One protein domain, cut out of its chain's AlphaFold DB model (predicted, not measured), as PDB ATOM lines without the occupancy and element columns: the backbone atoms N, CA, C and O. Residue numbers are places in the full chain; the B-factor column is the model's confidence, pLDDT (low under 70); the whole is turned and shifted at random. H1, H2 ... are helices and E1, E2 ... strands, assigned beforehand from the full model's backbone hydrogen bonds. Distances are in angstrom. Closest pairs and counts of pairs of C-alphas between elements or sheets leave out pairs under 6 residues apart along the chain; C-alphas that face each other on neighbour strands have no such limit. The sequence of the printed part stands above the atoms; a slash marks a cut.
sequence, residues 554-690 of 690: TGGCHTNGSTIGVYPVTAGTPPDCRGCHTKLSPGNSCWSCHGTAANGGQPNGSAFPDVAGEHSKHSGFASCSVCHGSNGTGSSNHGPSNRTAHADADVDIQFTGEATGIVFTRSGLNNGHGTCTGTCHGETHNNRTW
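What this domain is: This is residues 554 to 690 of the 690 residues of the protein "CxxxxCH/CxxCH domain-containing protein" of Nitrospiraceae bacterium (UniProt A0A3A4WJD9). Little regular structure: an elongated body, mostly loops, with a small antiparallel sheet, E1 - E2 - E3, at one end and the loop of residues 554 to 576 reaching the other. Short helices H1, H2 and H3 sit among the loops. The 137 printed residues include H1 H2 H3 E1 E2 E3 in that order, 31 residues, class mixed; compact, radius of gyration of the C-alphas 16.3 A, spans 55 by 29 by 26 A.

Where its parts are: E2, residues 674 to 680, is 16.9 A long; E3, 683 to 689, 14.5 A; E1, 663 to 666, 9.8 A. H3 is residues 624 to 628, H2 614 to 617, H1 577 to 580. C-alpha 577 is at (50.653, -30.136, 31.996), C-alpha 689 at (36.061, -51.982, 51.918).

How they stand to each other: E1, E2 and E3 form a meander, each strand the antiparallel neighbour of the one before, in two hairpins at 174 and 175 degrees. N 665 and O 675, 2.8 A, and N 685 and O 678, 2.7 A, are within hydrogen-bond range. H1, H2 and H3 are not on the sheet and touch no helix. H3's O i to N i+4 pair is within range; H1 and H2 are too short for one.

The domain as a whole: The farthest C-alphas, Thr 554 and Gly 682, are 54.9 A apart. The printed part has no cut. Links H1 to H2 and H3 to E1 are long. Mean pLDDT of the printed part is 72.6; 54 residues, among them 554 to 580, are under 70.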
ATOM      1  N   THR A 554      56.314 -17.069  28.136       43.66
ATOM      2  CA  THR A 554      55.857 -16.415  26.895       43.66
ATOM      3  C   THR A 554      55.395 -17.389  25.806       43.66
ATOM      4  O   THR A 554      54.626 -16.988  24.938       43.66
ATOM      5  N   GLY A 555      55.807 -18.662  25.857       47.28
ATOM      6  CA  GLY A 555      55.466 -19.699  24.873       47.28
ATOM      7  C   GLY A 555      54.191 -20.502  25.157       47.28
ATOM      8  O   GLY A 555      53.960 -21.513  24.501       47.28
ATOM      9  N   GLY A 556      53.375 -20.111  26.141       46.22
ATOM     10  CA  GLY A 556      52.071 -20.745  26.382       46.22
ATOM     11  C   GLY A 556      52.042 -21.868  27.427       46.22
ATOM     12  O   GLY A 556      50.967 -22.227  27.883       46.22
ATOM     13  N   CYS A 557      53.175 -22.422  27.873       45.91
ATOM     14  CA  CYS A 557      53.160 -23.608  28.751       45.91
ATOM     15  C   CYS A 557      52.653 -23.334  30.181       45.91
ATOM     16  O   CYS A 557      51.981 -24.185  30.753       45.91
ATOM     17  N   HIS A 558      52.916 -22.156  30.756       48.25
ATOM     18  CA  HIS A 558      52.376 -21.765  32.072       48.25
ATOM     19  C   HIS A 558      51.055 -20.976  31.990       48.25
ATOM     20  O   HIS A 558      50.432 -20.709  33.015       48.25
ATOM     21  N   THR A 559      50.618 -20.617  30.780       45.38
ATOM     22  CA  THR A 559      49.324 -19.971  30.501       45.38
ATOM     23  C   THR A 559      48.298 -20.930  29.889       45.38
ATOM     24  O   THR A 559      47.124 -20.572  29.793       45.38
ATOM     25  N   ASN A 560      48.702 -22.154  29.523       49.81
ATOM     26  CA  ASN A 560      47.831 -23.196  28.985       49.81
ATOM     27  C   ASN A 560      46.865 -23.710  30.059       49.81
ATOM     28  O   ASN A 560      47.089 -24.709  30.735       49.81
ATOM     29  N   GLY A 561      45.727 -23.029  30.160       49.78
ATOM     30  CA  GLY A 561      44.505 -23.523  30.785       49.78
ATOM     31  C   GLY A 561      43.725 -24.512  29.906       49.78
ATOM     32  O   GLY A 561      42.515 -24.626  30.085       49.78
ATOM     33  N   SER A 562      44.364 -25.211  28.958       52.53
ATOM     34  CA  SER A 562      43.678 -26.189  28.102       52.53
ATOM     35  C   SER A 562      43.209 -27.380  28.938       52.53
ATOM     36  O   SER A 562      43.973 -28.000  29.666       52.53
ATOM     37  N   THR A 563      41.912 -27.665  28.902       50.38
ATOM     38  CA  THR A 563      41.243 -28.656  29.757       50.38
ATOM     39  C   THR A 563      41.448 -30.105  29.345       50.38
ATOM     40  O   THR A 563      40.945 -30.978  30.046       50.38
ATOM     41  N   ILE A 564      42.117 -30.386  28.224       55.28
ATOM     42  CA  ILE A 564      42.093 -31.719  27.616       55.28
ATOM     43  C   ILE A 564      43.396 -31.966  26.842       55.28
ATOM     44  O   ILE A 564      43.498 -31.645  25.661       55.28
ATOM     45  N   GLY A 565      44.384 -32.563  27.504       58.97
ATOM     46  CA  GLY A 565      45.574 -33.116  26.861       58.97
ATOM     47  C   GLY A 565      45.702 -34.603  27.177       58.97
ATOM     48  O   GLY A 565      45.470 -35.016  28.309       58.97
ATOM     49  N   VAL A 566      46.043 -35.418  26.177       62.72
ATOM     50  CA  VAL A 566      46.247 -36.867  26.346       62.72
ATOM     51  C   VAL A 566      47.684 -37.120  26.808       62.72
ATOM     52  O   VAL A 566      48.622 -36.638  26.177       62.72
ATOM     53  N   TYR A 567      47.863 -37.887  27.887       63.56
ATOM     54  CA  TYR A 567      49.156 -38.415  28.335       63.56
ATOM     55  C   TYR A 567      49.108 -39.957  28.350       63.56
ATOM     56  O   TYR A 567      48.081 -40.510  28.752       63.56
ATOM     57  N   PRO A 568      50.180 -40.671  27.950       64.56
ATOM     58  CA  PRO A 568      51.468 -40.161  27.475       64.56
ATOM     59  C   PRO A 568      51.396 -39.514  26.089       64.56
ATOM     60  O   PRO A 568      50.626 -39.935  25.230       64.56
ATOM     61  N   VAL A 569      52.231 -38.498  25.862       61.44
ATOM     62  CA  VAL A 569      52.388 -37.874  24.540       61.44
ATOM     63  C   VAL A 569      53.432 -38.590  23.693       61.44
ATOM     64  O   VAL A 569      54.391 -39.177  24.208       61.44
ATOM     65  N   THR A 570      53.275 -38.491  22.374       64.12
ATOM     66  CA  THR A 570      54.265 -38.954  21.399       64.12
ATOM     67  C   THR A 570      55.625 -38.297  21.646       64.12
ATOM     68  O   THR A 570      55.724 -37.122  22.005       64.12
ATOM     69  N   ALA A 571      56.700 -39.063  21.441       57.50
ATOM     70  CA  ALA A 571      58.067 -38.562  21.520       57.50
ATOM     71  C   ALA A 571      58.259 -37.294  20.670       57.50
ATOM     72  O   ALA A 571      57.896 -37.277  19.498       57.50
ATOM     73  N   GLY A 572      58.842 -36.246  21.262       53.66
ATOM     74  CA  GLY A 572      59.083 -34.967  20.583       53.66
ATOM     75  C   GLY A 572      57.908 -33.984  20.613       53.66
ATOM     76  O   GLY A 572      58.048 -32.871  20.120       53.66
ATOM     77  N   THR A 573      56.765 -34.346  21.206       56.12
ATOM     78  CA  THR A 573      55.656 -33.413  21.467       56.12
ATOM     79  C   THR A 573      55.719 -32.912  22.916       56.12
ATOM     80  O   THR A 573      55.814 -33.742  23.823       56.12
ATOM     81  N   PRO A 574      55.661 -31.590  23.179       55.03
ATOM     82  CA  PRO A 574      55.498 -31.075  24.537       55.03
ATOM     83  C   PRO A 574      54.171 -31.577  25.132       55.03
ATOM     84  O   PRO A 574      53.133 -31.404  24.490       55.03
ATOM     85  N   PRO A 575      54.158 -32.206  26.319       57.72
ATOM     86  CA  PRO A 575      52.906 -32.609  26.937       57.72
ATOM     87  C   PRO A 575      52.167 -31.420  27.528       57.72
ATOM     88  O   PRO A 575      52.764 -30.475  28.039       57.72
ATOM     89  N   ASP A 576      50.843 -31.518  27.493       65.69
ATOM     90  CA  ASP A 576      49.984 -30.634  28.260       65.69
ATOM     91  C   ASP A 576      50.135 -30.980  29.745       65.69
ATOM     92  O   ASP A 576      49.874 -32.114  30.163       65.69
ATOM     93  N   CYS A 577      50.541 -30.000  30.549       65.44
ATOM     94  CA  CYS A 577      50.653 -30.136  31.996       65.44
ATOM     95  C   CYS A 577      49.357 -30.666  32.626       65.44
ATOM     96  O   CYS A 577      49.416 -31.431  33.587       65.44
ATOM     97  N   ARG A 578      48.187 -30.326  32.067       66.31
ATOM     98  CA  ARG A 578      46.880 -30.801  32.543       66.31
ATOM     99  C   ARG A 578      46.530 -32.229  32.124       66.31
ATOM    100  O   ARG A 578      45.560 -32.777  32.635       66.31
ATOM    101  N   GLY A 579      47.339 -32.863  31.273       68.38
ATOM    102  CA  GLY A 579      47.279 -34.309  31.034       68.38
ATOM    103  C   GLY A 579      47.773 -35.136  32.229       68.38
ATOM    104  O   GLY A 579      47.293 -36.245  32.436       68.38
ATOM    105  N   CYS A 580      48.677 -34.580  33.048       68.50
ATOM    106  CA  CYS A 580      49.134 -35.188  34.306       68.50
ATOM    107  C   CYS A 580      48.537 -34.504  35.553       68.50
ATOM    108  O   CYS A 580      48.267 -35.174  36.544       68.50
ATOM    109  N   HIS A 581      48.294 -33.189  35.506       71.62
ATOM    110  CA  HIS A 581      47.668 -32.387  36.567       71.62
ATOM    111  C   HIS A 581      46.217 -32.048  36.192       71.62
ATOM    112  O   HIS A 581      45.878 -30.927  35.806       71.62
ATOM    113  N   THR A 582      45.362 -33.066  36.236       71.12
ATOM    114  CA  THR A 582      44.038 -33.081  35.588       71.12
ATOM    115  C   THR A 582      43.089 -31.979  36.058       71.12
ATOM    116  O   THR A 582      42.287 -31.460  35.270       71.12
ATOM    117  N   LYS A 583      43.191 -31.563  37.322       70.94
ATOM    118  CA  LYS A 583      42.251 -30.602  37.907       70.94
ATOM    119  C   LYS A 583      42.720 -29.162  37.828       70.94
ATOM    120  O   LYS A 583      41.907 -28.287  37.537       70.94
ATOM    121  N   LEU A 584      44.000 -28.900  38.076       66.75
ATOM    122  CA  LEU A 584      44.541 -27.546  38.209       66.75
ATOM    123  C   LEU A 584      45.997 -27.482  37.760       66.75
ATOM    124  O   LEU A 584      46.660 -28.508  37.640       66.75
ATOM    125  N   SER A 585      46.494 -26.262  37.542       61.84
ATOM    126  CA  SER A 585      47.889 -26.021  37.173       61.84
ATOM    127  C   SER A 585      48.867 -26.748  38.116       61.84
ATOM    128  O   SER A 585      48.573 -26.876  39.313       61.84
ATOM    129  N   PRO A 586      50.027 -27.208  37.601       61.84
ATOM    130  CA  PRO A 586      51.031 -27.909  38.397       61.84
ATOM    131  C   PRO A 586      51.411 -27.101  39.639       61.84
ATOM    132  O   PRO A 586      51.852 -25.957  39.539       61.84
ATOM    133  N   GLY A 587      51.208 -27.692  40.815       59.91
ATOM    134  CA  GLY A 587      51.503 -27.088  42.107       59.91
ATOM    135  C   GLY A 587      52.057 -28.126  43.073       59.91
ATOM    136  O   GLY A 587      51.983 -29.327  42.826       59.91
ATOM    137  N   ASN A 588      52.603 -27.669  44.197       64.31
ATOM    138  CA  ASN A 588      53.223 -28.519  45.214       64.31
ATOM    139  C   ASN A 588      52.214 -29.270  46.114       64.31
ATOM    140  O   ASN A 588      52.525 -29.564  47.265       64.31
ATOM    141  N   SER A 589      51.007 -29.570  45.624       69.62
ATOM    142  CA  SER A 589      49.933 -30.135  46.442       69.62
ATOM    143  C   SER A 589      49.161 -31.253  45.738       69.62
ATOM    144  O   SER A 589      49.007 -31.288  44.518       69.62
ATOM    145  N   CYS A 590      48.628 -32.174  46.543       75.19
ATOM    146  CA  CYS A 590      47.872 -33.341  46.077       75.19
ATOM    147  C   CYS A 590      46.564 -32.957  45.346       75.19
ATOM    148  O   CYS A 590      45.997 -33.763  44.607       75.19
ATOM    149  N   TRP A 591      46.080 -31.718  45.520       76.50
ATOM    150  CA  TRP A 591      44.847 -31.240  44.888       76.50
ATOM    151  C   TRP A 591      44.930 -31.179  43.360       76.50
ATOM    152  O   TRP A 591      43.890 -31.174  42.708       76.50
ATOM    153  N   SER A 592      46.145 -31.168  42.791       74.50
ATOM    154  CA  SER A 592      46.360 -31.029  41.349       74.50
ATOM    155  C   SER A 592      45.755 -32.197  40.568       74.50
ATOM    156  O   SER A 592      45.430 -32.036  39.392       74.50
ATOM    157  N   CYS A 593      45.552 -33.335  41.241       75.31
ATOM    158  CA  CYS A 593      44.870 -34.505  40.700       75.31
ATOM    159  C   CYS A 593      43.559 -34.811  41.444       75.31
ATOM    160  O   CYS A 593      42.578 -35.170  40.805       75.31
ATOM    161  N   HIS A 594      43.506 -34.633  42.770       78.56
ATOM    162  CA  HIS A 594      42.419 -35.176  43.599       78.56
ATOM    163  C   HIS A 594      41.377 -34.149  44.087       78.56
ATOM    164  O   HIS A 594      40.205 -34.479  44.248       78.56
ATOM    165  N   GLY A 595      41.746 -32.881  44.291       70.44
ATOM    166  CA  GLY A 595      40.958 -31.933  45.097       70.44
ATOM    167  C   GLY A 595      40.289 -30.790  44.327       70.44
ATOM    168  O   GLY A 595      40.493 -30.610  43.132       70.44
ATOM    169  N   THR A 596      39.486 -29.990  45.036       63.03
ATOM    170  CA  THR A 596      38.821 -28.772  44.513       63.03
ATOM    171  C   THR A 596      39.225 -27.481  45.246       63.03
ATOM    172  O   THR A 596      38.861 -26.398  44.791       63.03
ATOM    173  N   ALA A 597      39.984 -27.561  46.354       60.69
ATOM    174  CA  ALA A 597      40.459 -26.414  47.153       60.69
ATOM    175  C   ALA A 597      41.937 -26.549  47.597       60.69
ATOM    176  O   ALA A 597      42.420 -27.661  47.801       60.69
ATOM    177  N   ALA A 598      42.646 -25.419  47.754       56.47
ATOM    178  CA  ALA A 598      44.117 -25.344  47.858       56.47
ATOM    179  C   ALA A 598      44.719 -26.084  49.069       56.47
ATOM    180  O   ALA A 598      45.916 -26.354  49.101       56.47
ATOM    181  N   ASN A 599      43.871 -26.459  50.028       58.25
ATOM    182  CA  ASN A 599      44.232 -27.155  51.262       58.25
ATOM    183  C   ASN A 599      43.644 -28.580  51.334       58.25
ATOM    184  O   ASN A 599      43.605 -29.171  52.410       58.25
ATOM    185  N   GLY A 600      43.147 -29.128  50.218       68.38
ATOM    186  CA  GLY A 600      42.486 -30.432  50.165       68.38
ATOM    187  C   GLY A 600      43.040 -31.312  49.048       68.38
ATOM    188  O   GLY A 600      42.890 -31.003  47.874       68.38
ATOM    189  N   GLY A 601      43.663 -32.426  49.424       74.00
ATOM    190  CA  GLY A 601      44.187 -33.453  48.515       74.00
ATOM    191  C   GLY A 601      43.343 -34.721  48.451       74.00
ATOM    192  O   GLY A 601      43.811 -35.729  47.939       74.00
ATOM    193  N   GLN A 602      42.149 -34.695  49.043       81.75
ATOM    194  CA  GLN A 602      41.300 -35.867  49.149       81.75
ATOM    195  C   GLN A 602      40.690 -36.214  47.780       81.75
ATOM    196  O   GLN A 602      40.087 -35.323  47.177       81.75
ATOM    197  N   PRO A 603      40.784 -37.478  47.324       83.44
ATOM    198  CA  PRO A 603      40.117 -37.922  46.106       83.44
ATOM    199  C   PRO A 603      38.601 -37.734  46.185       83.44
ATOM    200  O   PRO A 603      37.980 -38.075  47.198       83.44
ATOM    201  N   ASN A 604      38.001 -37.195  45.126       82.44
ATOM    202  CA  ASN A 604      36.554 -36.973  45.044       82.44
ATOM    203  C   ASN A 604      35.930 -37.310  43.679       82.44
ATOM    204  O   ASN A 604      34.734 -37.085  43.490       82.44
ATOM    205  N   GLY A 605      36.716 -37.839  42.745       83.12
ATOM    206  CA  GLY A 605      36.244 -38.278  41.436       83.12
ATOM    207  C   GLY A 605      35.785 -39.733  41.416       83.12
ATOM    208  O   GLY A 605      35.575 -40.366  42.445       83.12
ATOM    209  N   SER A 606      35.609 -40.275  40.218       80.75
ATOM    210  CA  SER A 606      35.161 -41.654  39.990       80.75
ATOM    211  C   SER A 606      36.130 -42.472  39.132       80.75
ATOM    212  O   SER A 606      35.798 -43.588  38.738       80.75
ATOM    213  N   ALA A 607      37.309 -41.928  38.810       78.56
ATOM    214  CA  ALA A 607      38.258 -42.552  37.892       78.56
ATOM    215  C   ALA A 607      39.704 -42.195  38.248       78.56
ATOM    216  O   ALA A 607      40.010 -41.051  38.571       78.56
ATOM    217  N   PHE A 608      40.600 -43.177  38.139       75.75
ATOM    218  CA  PHE A 608      42.025 -43.010  38.421       75.75
ATOM    219  C   PHE A 608      42.642 -41.836  37.620       75.75
ATOM    220  O   PHE A 608      42.328 -41.692  36.436       75.75
ATOM    221  N   PRO A 609      43.533 -41.009  38.214       74.44
ATOM    222  CA  PRO A 609      44.061 -41.106  39.582       74.44
ATOM    223  C   PRO A 609      43.097 -40.615  40.671       74.44
ATOM    224  O   PRO A 609      43.349 -40.841  41.844       74.44
ATOM    225  N   ASP A 610      41.973 -39.995  40.328       80.50
ATOM    226  CA  ASP A 610      41.038 -39.394  41.279       80.50
ATOM    227  C   ASP A 610      39.790 -40.255  41.523       80.50
ATOM    228  O   ASP A 610      38.726 -40.041  40.940       80.50
ATOM    229  N   VAL A 611      39.923 -41.239  42.412       82.00
ATOM    230  CA  VAL A 611      38.813 -42.111  42.815       82.00
ATOM    231  C   VAL A 611      38.415 -41.819  44.254       82.00
ATOM    232  O   VAL A 611      39.193 -42.032  45.183       82.00
ATOM    233  N   ALA A 612      37.181 -41.364  44.443       81.25
ATOM    234  CA  ALA A 612      36.555 -41.258  45.744       81.25
ATOM    235  C   ALA A 612      36.437 -42.648  46.383       81.25
ATOM    236  O   ALA A 612      35.885 -43.578  45.805       81.25
ATOM    237  N   GLY A 613      36.920 -42.750  47.613       82.50
ATOM    238  CA  GLY A 613      36.726 -43.901  48.489       82.50
ATOM    239  C   GLY A 613      36.358 -43.413  49.882       82.50
ATOM    240  O   GLY A 613      35.855 -42.301  50.057       82.50
ATOM    241  N   GLU A 614      36.709 -44.181  50.901       84.88
ATOM    242  CA  GLU A 614      36.355 -43.877  52.296       84.88
ATOM    243  C   GLU A 614      37.258 -42.826  52.986       84.88
ATOM    244  O   GLU A 614      37.252 -42.664  54.212       84.88
ATOM    245  N   HIS A 615      38.005 -42.040  52.203       83.44
ATOM    246  CA  HIS A 615      38.917 -40.999  52.692       83.44
ATOM    247  C   HIS A 615      38.224 -39.939  53.566       83.44
ATOM    248  O   HIS A 615      38.832 -39.418  54.499       83.44
ATOM    249  N   SER A 616      36.943 -39.641  53.312       80.00
ATOM    250  CA  SER A 616      36.166 -38.648  54.077       80.00
ATOM    251  C   SER A 616      35.935 -39.083  55.517       80.00
ATOM    252  O   SER A 616      35.769 -38.240  56.395       80.00
ATOM    253  N   LYS A 617      35.959 -40.394  55.776       82.00
ATOM    254  CA  LYS A 617      35.845 -40.941  57.126       82.00
ATOM    255  C   LYS A 617      37.118 -40.737  57.944       82.00
ATOM    256  O   LYS A 617      37.031 -40.846  59.154       82.00
ATOM    257  N   HIS A 618      38.259 -40.445  57.311       81.25
ATOM    258  CA  HIS A 618      39.577 -40.402  57.963       81.25
ATOM    259  C   HIS A 618      40.257 -39.030  57.895       81.25
ATOM    260  O   HIS A 618      41.117 -38.729  58.723       81.25
ATOM    261  N   SER A 619      39.842 -38.157  56.972       76.69
ATOM    262  CA  SER A 619      40.441 -36.831  56.770       76.69
ATOM    263  C   SER A 619      40.293 -35.871  57.959       76.69
ATOM    264  O   SER A 619      40.979 -34.852  58.005       76.69
ATOM    265  N   GLY A 620      39.442 -36.196  58.940       76.19
ATOM    266  CA  GLY A 620      39.282 -35.435  60.183       76.19
ATOM    267  C   GLY A 620      40.256 -35.795  61.312       76.19
ATOM    268  O   GLY A 620      40.339 -35.039  62.276       76.19
ATOM    269  N   PHE A 621      40.978 -36.919  61.227       76.62
ATOM    270  CA  PHE A 621      41.869 -37.376  62.308       76.62
ATOM    271  C   PHE A 621      43.204 -37.983  61.850       76.62
ATOM    272  O   PHE A 621      44.088 -38.156  62.683       76.62
ATOM    273  N   ALA A 622      43.394 -38.259  60.556       79.12
ATOM    274  CA  ALA A 622      44.659 -38.741  60.002       79.12
ATOM    275  C   ALA A 622      45.137 -37.852  58.842       79.12
ATOM    276  O   ALA A 622      44.347 -37.446  57.987       79.12
ATOM    277  N   SER A 623      46.443 -37.560  58.785       82.00
ATOM    278  CA  SER A 623      47.052 -36.894  57.627       82.00
ATOM    279  C   SER A 623      47.274 -37.886  56.484       82.00
ATOM    280  O   SER A 623      47.493 -39.074  56.713       82.00
ATOM    281  N   CYS A 624      47.305 -37.404  55.237       79.44
ATOM    282  CA  CYS A 624      47.515 -38.260  54.061       79.44
ATOM    283  C   CYS A 624      48.808 -39.093  54.153       79.44
ATOM    284  O   CYS A 624      48.857 -40.230  53.686       79.44
ATOM    285  N   SER A 625      49.842 -38.543  54.797       80.44
ATOM    286  CA  SER A 625      51.135 -39.200  54.992       80.44
ATOM    287  C   SER A 625      51.090 -40.430  55.902       80.44
ATOM    288  O   SER A 625      51.977 -41.274  55.811       80.44
ATOM    289  N   VAL A 626      50.061 -40.567  56.747       84.62
ATOM    290  CA  VAL A 626      49.863 -41.760  57.587       84.62
ATOM    291  C   VAL A 626      49.605 -42.997  56.726       84.62
ATOM    292  O   VAL A 626      50.036 -44.079  57.104       84.62
ATOM    293  N   CYS A 627      48.963 -42.846  55.560       82.06
ATOM    294  CA  CYS A 627      48.613 -43.959  54.670       82.06
ATOM    295  C   CYS A 627      49.451 -44.011  53.382       82.06
ATOM    296  O   CYS A 627      49.643 -45.087  52.827       82.06
ATOM    297  N   HIS A 628      49.947 -42.869  52.897       79.56
ATOM    298  CA  HIS A 628      50.694 -42.768  51.631       79.56
ATOM    299  C   HIS A 628      52.191 -42.466  51.815       79.56
ATOM    300  O   HIS A 628      52.919 -42.278  50.838       79.56
ATOM    301  N   GLY A 629      52.673 -42.400  53.058       78.00
ATOM    302  CA  GLY A 629      54.047 -42.012  53.366       78.00
ATOM    303  C   GLY A 629      54.383 -40.591  52.889       78.00
ATOM    304  O   GLY A 629      53.550 -39.684  52.907       78.00
ATOM    305  N   SER A 630      55.622 -40.383  52.448       70.88
ATOM    306  CA  SER A 630      56.110 -39.121  51.868       70.88
ATOM    307  C   SER A 630      55.983 -39.067  50.338       70.88
ATOM    308  O   SER A 630      56.526 -38.161  49.706       70.88
ATOM    309  N   ASN A 631      55.242 -39.999  49.729       65.25
ATOM    310  CA  ASN A 631      55.184 -40.225  48.279       65.25
ATOM    311  C   ASN A 631      54.296 -39.235  47.503       65.25
ATOM    312  O   ASN A 631      53.679 -39.572  46.497       65.25
ATOM    313  N   GLY A 632      54.238 -37.988  47.965       65.25
ATOM    314  CA  GLY A 632      53.509 -36.901  47.324       65.25
ATOM    315  C   GLY A 632      54.407 -35.984  46.498       65.25
ATOM    316  O   GLY A 632      55.572 -36.281  46.207       65.25
ATOM    317  N   THR A 633      53.848 -34.830  46.134       60.91
ATOM    318  CA  THR A 633      54.568 -33.760  45.448       60.91
ATOM    319  C   THR A 633      55.849 -33.384  46.194       60.91
ATOM    320  O   THR A 633      55.821 -33.150  47.398       60.91
ATOM    321  N   GLY A 634      56.979 -33.327  45.487       58.06
ATOM    322  CA  GLY A 634      58.293 -33.029  46.078       58.06
ATOM    323  C   GLY A 634      59.170 -34.252  46.317       58.06
ATOM    324  O   GLY A 634      60.352 -34.088  46.596       58.06
ATOM    325  N   SER A 635      58.627 -35.465  46.182       64.62
ATOM    326  CA  SER A 635      59.393 -36.707  46.310       64.62
ATOM    327  C   SER A 635      59.964 -37.180  44.969       64.62
ATOM    328  O   SER A 635      59.478 -36.819  43.895       64.62
ATOM    329  N   SER A 636      60.988 -38.037  45.015       62.84
ATOM    330  CA  SER A 636      61.491 -38.758  43.834       62.84
ATOM    331  C   SER A 636      60.428 -39.646  43.178       62.84
ATOM    332  O   SER A 636      60.553 -39.970  42.003       62.84
ATOM    333  N   ASN A 637      59.385 -40.009  43.932       63.44
ATOM    334  CA  ASN A 637      58.321 -40.923  43.522       63.44
ATOM    335  C   ASN A 637      57.112 -40.185  42.911       63.44
ATOM    336  O   ASN A 637      56.137 -40.814  42.505       63.44
ATOM    337  N   HIS A 638      57.171 -38.850  42.816       66.31
ATOM    338  CA  HIS A 638      56.136 -38.027  42.197       66.31
ATOM    339  C   HIS A 638      56.137 -38.181  40.665       66.31
ATOM    340  O   HIS A 638      56.792 -37.407  39.972       66.31
ATOM    341  N   GLY A 639      55.389 -39.177  40.166       61.38
ATOM    342  CA  GLY A 639      55.102 -39.428  38.745       61.38
ATOM    343  C   GLY A 639      56.319 -39.888  37.919       61.38
ATOM    344  O   GLY A 639      57.397 -39.299  38.010       61.38
ATOM    345  N   PRO A 640      56.213 -40.916  37.059       56.38
ATOM    346  CA  PRO A 640      57.320 -41.348  36.238       56.38
ATOM    347  C   PRO A 640      57.350 -40.418  35.032       56.38
ATOM    348  O   PRO A 640      56.508 -40.454  34.132       56.38
ATOM    349  N   SER A 641      58.348 -39.554  35.021       55.22
ATOM    350  CA  SER A 641      58.559 -38.553  33.990       55.22
ATOM    351  C   SER A 641      58.996 -39.148  32.640       55.22
ATOM    352  O   SER A 641      59.661 -38.497  31.851       55.22
ATOM    353  N   ASN A 642      58.698 -40.409  32.349       56.94
ATOM    354  CA  ASN A 642      59.253 -41.139  31.210       56.94
ATOM    355  C   ASN A 642      58.186 -41.571  30.191       56.94
ATOM    356  O   ASN A 642      58.431 -42.498  29.421       56.94
ATOM    357  N   ARG A 643      57.033 -40.882  30.145       63.44
ATOM    358  CA  ARG A 643      55.878 -41.225  29.285       63.44
ATOM    359  C   ARG A 643      55.207 -42.547  29.677       63.44
ATOM    360  O   ARG A 643      54.572 -43.186  28.845       63.44
ATOM    361  N   THR A 644      55.329 -42.943  30.941       66.56
ATOM    362  CA  THR A 644      54.570 -44.065  31.505       66.56
ATOM    363  C   THR A 644      53.346 -43.502  32.215       66.56
ATOM    364  O   THR A 644      53.481 -42.618  33.061       66.56
ATOM    365  N   ALA A 645      52.149 -43.962  31.848       67.00
ATOM    366  CA  ALA A 645      50.946 -43.662  32.614       67.00
ATOM    367  C   ALA A 645      51.011 -44.404  33.952       67.00
ATOM    368  O   ALA A 645      51.362 -45.582  33.975       67.00
ATOM    369  N   HIS A 646      50.673 -43.726  35.047       69.69
ATOM    370  CA  HIS A 646      50.417 -44.412  36.310       69.69
ATOM    371  C   HIS A 646      49.084 -45.153  36.242       69.69
ATOM    372  O   HIS A 646      48.131 -44.682  35.622       69.69
ATOM    373  N   ALA A 647      49.035 -46.306  36.893       74.38
ATOM    374  CA  ALA A 647      47.837 -47.077  37.163       74.38
ATOM    375  C   ALA A 647      47.628 -47.208  38.680       74.38
ATOM    376  O   ALA A 647      48.495 -46.879  39.486       74.38
ATOM    377  N   ASP A 648      46.481 -47.748  39.084       76.69
ATOM    378  CA  ASP A 648      46.123 -48.007  40.489       76.69
ATOM    379  C   ASP A 648      47.186 -48.825  41.264       76.69
ATOM    380  O   ASP A 648      47.413 -48.646  42.466       76.69
ATOM    381  N   ALA A 649      47.897 -49.708  40.556       76.38
ATOM    382  CA  ALA A 649      49.000 -50.491  41.106       76.38
ATOM    383  C   ALA A 649      50.216 -49.639  41.521       76.38
ATOM    384  O   ALA A 649      50.950 -50.051  42.417       76.38
ATOM    385  N   ASP A 650      50.401 -48.463  40.917       75.94
ATOM    386  CA  ASP A 650      51.556 -47.584  41.140       75.94
ATOM    387  C   ASP A 650      51.368 -46.634  42.334       75.94
ATOM    388  O   ASP A 650      52.300 -45.928  42.721       75.94
ATOM    389  N   VAL A 651      50.173 -46.596  42.935       77.19
ATOM    390  CA  VAL A 651      49.906 -45.779  44.127       77.19
ATOM    391  C   VAL A 651      50.698 -46.338  45.306       77.19
ATOM    392  O   VAL A 651      50.483 -47.474  45.726       77.19
ATOM    393  N   ASP A 652      51.590 -45.555  45.899       76.88
ATOM    394  CA  ASP A 652      52.295 -46.030  47.087       76.88
ATOM    395  C   ASP A 652      51.380 -45.930  48.321       76.88
ATOM    396  O   ASP A 652      50.850 -44.862  48.653       76.88
ATOM    397  N   ILE A 653      51.155 -47.067  48.979       82.12
ATOM    398  CA  ILE A 653      50.367 -47.175  50.211       82.12
ATOM    399  C   ILE A 653      51.318 -47.704  51.273       82.12
ATOM    400  O   ILE A 653      51.598 -48.900  51.352       82.12
ATOM    401  N   GLN A 654      51.834 -46.778  52.071       83.12
ATOM    402  CA  GLN A 654      52.751 -47.048  53.166       83.12
ATOM    403  C   GLN A 654      52.115 -46.541  54.445       83.12
ATOM    404  O   GLN A 654      52.138 -45.343  54.740       83.12
ATOM    405  N   PHE A 655      51.542 -47.470  55.205       85.94
ATOM    406  CA  PHE A 655      51.030 -47.157  56.524       85.94
ATOM    407  C   PHE A 655      52.196 -46.883  57.474       85.94
ATOM    408  O   PHE A 655      53.046 -47.743  57.701       85.94
ATOM    409  N   THR A 656      52.239 -45.669  58.014       83.38
ATOM    410  CA  THR A 656      53.283 -45.201  58.929       83.38
ATOM    411  C   THR A 656      52.674 -44.755  60.258       83.38
ATOM    412  O   THR A 656      51.468 -44.528  60.372       83.38
ATOM    413  N   GLY A 657      53.502 -44.645  61.301       84.25
ATOM    414  CA  GLY A 657      53.052 -44.193  62.620       84.25
ATOM    415  C   GLY A 657      52.007 -45.128  63.232       84.25
ATOM    416  O   GLY A 657      52.213 -46.339  63.287       84.25
ATOM    417  N   GLU A 658      50.879 -44.579  63.682       78.69
ATOM    418  CA  GLU A 658      49.821 -45.332  64.374       78.69
ATOM    419  C   GLU A 658      49.041 -46.305  63.474       78.69
ATOM    420  O   GLU A 658      48.354 -47.187  63.983       78.69
ATOM    421  N   ALA A 659      49.186 -46.199  62.149       81.69
ATOM    422  CA  ALA A 659      48.620 -47.154  61.197       81.69
ATOM    423  C   ALA A 659      49.568 -48.328  60.879       81.69
ATOM    424  O   ALA A 659      49.210 -49.212  60.098       81.69
ATOM    425  N   THR A 660      50.775 -48.358  61.462       85.38
ATOM    426  CA  THR A 660      51.755 -49.433  61.239       85.38
ATOM    427  C   THR A 660      51.141 -50.788  61.609       85.38
ATOM    428  O   THR A 660      50.790 -51.023  62.761       85.38
ATOM    429  N   GLY A 661      51.024 -51.691  60.628       83.12
ATOM    430  CA  GLY A 661      50.388 -53.006  60.790       83.12
ATOM    431  C   GLY A 661      49.004 -53.135  60.143       83.12
ATOM    432  O   GLY A 661      48.488 -54.248  60.057       83.12
ATOM    433  N   ILE A 662      48.420 -52.042  59.637       89.06
ATOM    434  CA  ILE A 662      47.309 -52.117  58.681       89.06
ATOM    435  C   ILE A 662      47.843 -52.630  57.340       89.06
ATOM    436  O   ILE A 662      48.881 -52.188  56.850       89.06
ATOM    437  N   VAL A 663      47.107 -53.556  56.730       89.44
ATOM    438  CA  VAL A 663      47.361 -54.081  55.389       89.44
ATOM    439  C   VAL A 663      46.203 -53.681  54.486       89.44
ATOM    440  O   VAL A 663      45.049 -54.011  54.766       89.44
ATOM    441  N   PHE A 664      46.522 -52.998  53.389       88.56
ATOM    442  CA  PHE A 664      45.578 -52.713  52.315       88.56
ATOM    443  C   PHE A 664      45.769 -53.712  51.177       88.56
ATOM    444  O   PHE A 664      46.864 -53.846  50.631       88.56
ATOM    445  N   THR A 665      44.694 -54.396  50.804       89.94
ATOM    446  CA  THR A 665      44.664 -55.327  49.675       89.94
ATOM    447  C   THR A 665      43.856 -54.708  48.547       89.94
ATOM    448  O   THR A 665      42.662 -54.464  48.694       89.94
ATOM    449  N   ARG A 666      44.499 -54.449  47.407       87.75
ATOM    450  CA  ARG A 666      43.832 -53.911  46.213       87.75
ATOM    451  C   ARG A 666      42.786 -54.883  45.670       87.75
ATOM    452  O   ARG A 666      43.005 -56.090  45.677       87.75
ATOM    453  N   SER A 667      41.702 -54.348  45.112       84.81
ATOM    454  CA  SER A 667      40.665 -55.141  44.434       84.81
ATOM    455  C   SER A 667      41.148 -55.797  43.131       84.81
ATOM    456  O   SER A 667      40.550 -56.766  42.672       84.81
ATOM    457  N   GLY A 668      42.208 -55.257  42.515       81.19
ATOM    458  CA  GLY A 668      42.717 -55.696  41.210       81.19
ATOM    459  C   GLY A 668      41.896 -55.200  40.013       81.19
ATOM    460  O   GLY A 668      42.205 -55.553  38.879       81.19
ATOM    461  N   LEU A 669      40.872 -54.369  40.242       80.94
ATOM    462  CA  LEU A 669      39.989 -53.832  39.199       80.94
ATOM    463  C   LEU A 669      40.471 -52.492  38.611       80.94
ATOM    464  O   LEU A 669      39.764 -51.901  37.798       80.94
ATOM    465  N   ASN A 670      41.655 -52.010  39.011       75.31
ATOM    466  CA  ASN A 670      42.230 -50.714  38.617       75.31
ATOM    467  C   ASN A 670      41.296 -49.515  38.853       75.31
ATOM    468  O   ASN A 670      41.285 -48.553  38.086       75.31
ATOM    469  N   ASN A 671      40.486 -49.587  39.904       79.44
ATOM    470  CA  ASN A 671      39.477 -48.591  40.233       79.44
ATOM    471  C   ASN A 671      39.766 -47.872  41.554       79.44
ATOM    472  O   ASN A 671      38.867 -47.224  42.063       79.44
ATOM    473  N   GLY A 672      40.969 -47.992  42.128       78.12
ATOM    474  CA  GLY A 672      41.336 -47.304  43.371       78.12
ATOM    475  C   GLY A 672      40.815 -47.964  44.650       78.12
ATOM    476  O   GLY A 672      41.159 -47.520  45.743       78.12
ATOM    477  N   HIS A 673      40.002 -49.019  44.536       85.62
ATOM    478  CA  HIS A 673      39.349 -49.659  45.676       85.62
ATOM    479  C   HIS A 673      40.099 -50.891  46.181       85.62
ATOM    480  O   HIS A 673      40.755 -51.620  45.425       85.62
ATOM    481  N   GLY A 674      39.926 -51.179  47.467       88.25
ATOM    482  CA  GLY A 674      40.502 -52.353  48.114       88.25
ATOM    483  C   GLY A 674      39.874 -52.650  49.469       88.25
ATOM    484  O   GLY A 674      38.787 -52.169  49.788       88.25
ATOM    485  N   THR A 675      40.554 -53.469  50.266       90.31
ATOM    486  CA  THR A 675      40.143 -53.789  51.632       90.31
ATOM    487  C   THR A 675      41.271 -53.586  52.635       90.31
ATOM    488  O   THR A 675      42.425 -53.926  52.379       90.31
ATOM    489  N   CYS A 676      40.930 -53.054  53.807       89.19
ATOM    490  CA  CYS A 676      41.853 -52.853  54.923       89.19
ATOM    491  C   CYS A 676      41.675 -53.940  55.990       89.19
ATOM    492  O   CYS A 676      40.549 -54.237  56.404       89.19
ATOM    493  N   THR A 677      42.793 -54.474  56.489       91.94
ATOM    494  CA  THR A 677      42.842 -55.412  57.623       91.94
ATOM    495  C   THR A 677      43.908 -54.987  58.636       91.94
ATOM    496  O   THR A 677      45.020 -54.666  58.240       91.94
ATOM    497  N   GLY A 678      43.586 -54.988  59.933       88.94
ATOM    498  CA  GLY A 678      44.498 -54.631  61.033       88.94
ATOM    499  C   GLY A 678      43.838 -53.702  62.059       88.94
ATOM    500  O   GLY A 678      42.622 -53.539  62.044       88.94
ATOM    501  N   THR A 679      44.616 -53.066  62.937       84.75
ATOM    502  CA  THR A 679      44.082 -52.176  63.990       84.75
ATOM    503  C   THR A 679      44.759 -50.810  63.946       84.75
ATOM    504  O   THR A 679      45.981 -50.741  63.889       84.75
ATOM    505  N   CYS A 680      43.972 -49.732  63.994       82.12
ATOM    506  CA  CYS A 680      44.453 -48.347  64.023       82.12
ATOM    507  C   CYS A 680      43.595 -47.543  65.014       82.12
ATOM    508  O   CYS A 680      42.374 -47.674  64.995       82.12
ATOM    509  N   HIS A 681      44.214 -46.779  65.921       76.31
ATOM    510  CA  HIS A 681      43.536 -46.044  67.008       76.31
ATOM    511  C   HIS A 681      42.525 -46.878  67.835       76.31
ATOM    512  O   HIS A 681      41.505 -46.371  68.293       76.31
ATOM    513  N   GLY A 682      42.785 -48.178  68.017       76.56
ATOM    514  CA  GLY A 682      41.886 -49.093  68.738       76.56
ATOM    515  C   GLY A 682      40.699 -49.624  67.919       76.56
ATOM    516  O   GLY A 682      40.024 -50.545  68.373       76.56
ATOM    517  N   GLU A 683      40.487 -49.133  66.697       80.88
ATOM    518  CA  GLU A 683      39.482 -49.645  65.762       80.88
ATOM    519  C   GLU A 683      40.053 -50.790  64.918       80.88
ATOM    520  O   GLU A 683      41.059 -50.644  64.213       80.88
ATOM    521  N   THR A 684      39.390 -51.947  64.967       85.06
ATOM    522  CA  THR A 684      39.780 -53.117  64.171       85.06
ATOM    523  C   THR A 684      39.113 -53.076  62.798       85.06
ATOM    524  O   THR A 684      37.886 -53.084  62.662       85.06
ATOM    525  N   HIS A 685      39.940 -53.079  61.762       86.19
ATOM    526  CA  HIS A 685      39.563 -53.247  60.369       86.19
ATOM    527  C   HIS A 685      39.634 -54.740  60.042       86.19
ATOM    528  O   HIS A 685      40.696 -55.351  60.126       86.19
ATOM    529  N   ASN A 686      38.500 -55.340  59.689       87.12
ATOM    530  CA  ASN A 686      38.430 -56.738  59.274       87.12
ATOM    531  C   ASN A 686      37.882 -56.801  57.849       87.12
ATOM    532  O   ASN A 686      36.665 -56.780  57.660       87.12
ATOM    533  N   ASN A 687      38.783 -56.791  56.864       85.81
ATOM    534  CA  ASN A 687      38.447 -56.760  55.443       85.81
ATOM    535  C   ASN A 687      37.448 -55.640  55.077       85.81
ATOM    536  O   ASN A 687      36.543 -55.837  54.263       85.81
ATOM    537  N   ARG A 688      37.569 -54.465  55.717       85.69
ATOM    538  CA  ARG A 688      36.675 -53.328  55.452       85.69
ATOM    539  C   ARG A 688      36.976 -52.765  54.069       85.69
ATOM    540  O   ARG A 688      38.135 -52.489  53.781       85.69
ATOM    541  N   THR A 689      35.947 -52.595  53.247       85.38
ATOM    542  CA  THR A 689      36.061 -51.982  51.918       85.38
ATOM    543  C   THR A 689      36.449 -50.515  52.026       85.38
ATOM    544  O   THR A 689      35.970 -49.820  52.926       85.38
ATOM    545  N   TRP A 690      37.289 -50.069  51.101       79.69
ATOM    546  CA  TRP A 690      37.846 -48.723  51.051       79.69
ATOM    547  C   TRP A 690      37.662 -48.078  49.680       79.69
ATOM    548  O   TRP A 690      37.920 -48.769  48.660       79.69
TER     549      TRP A 690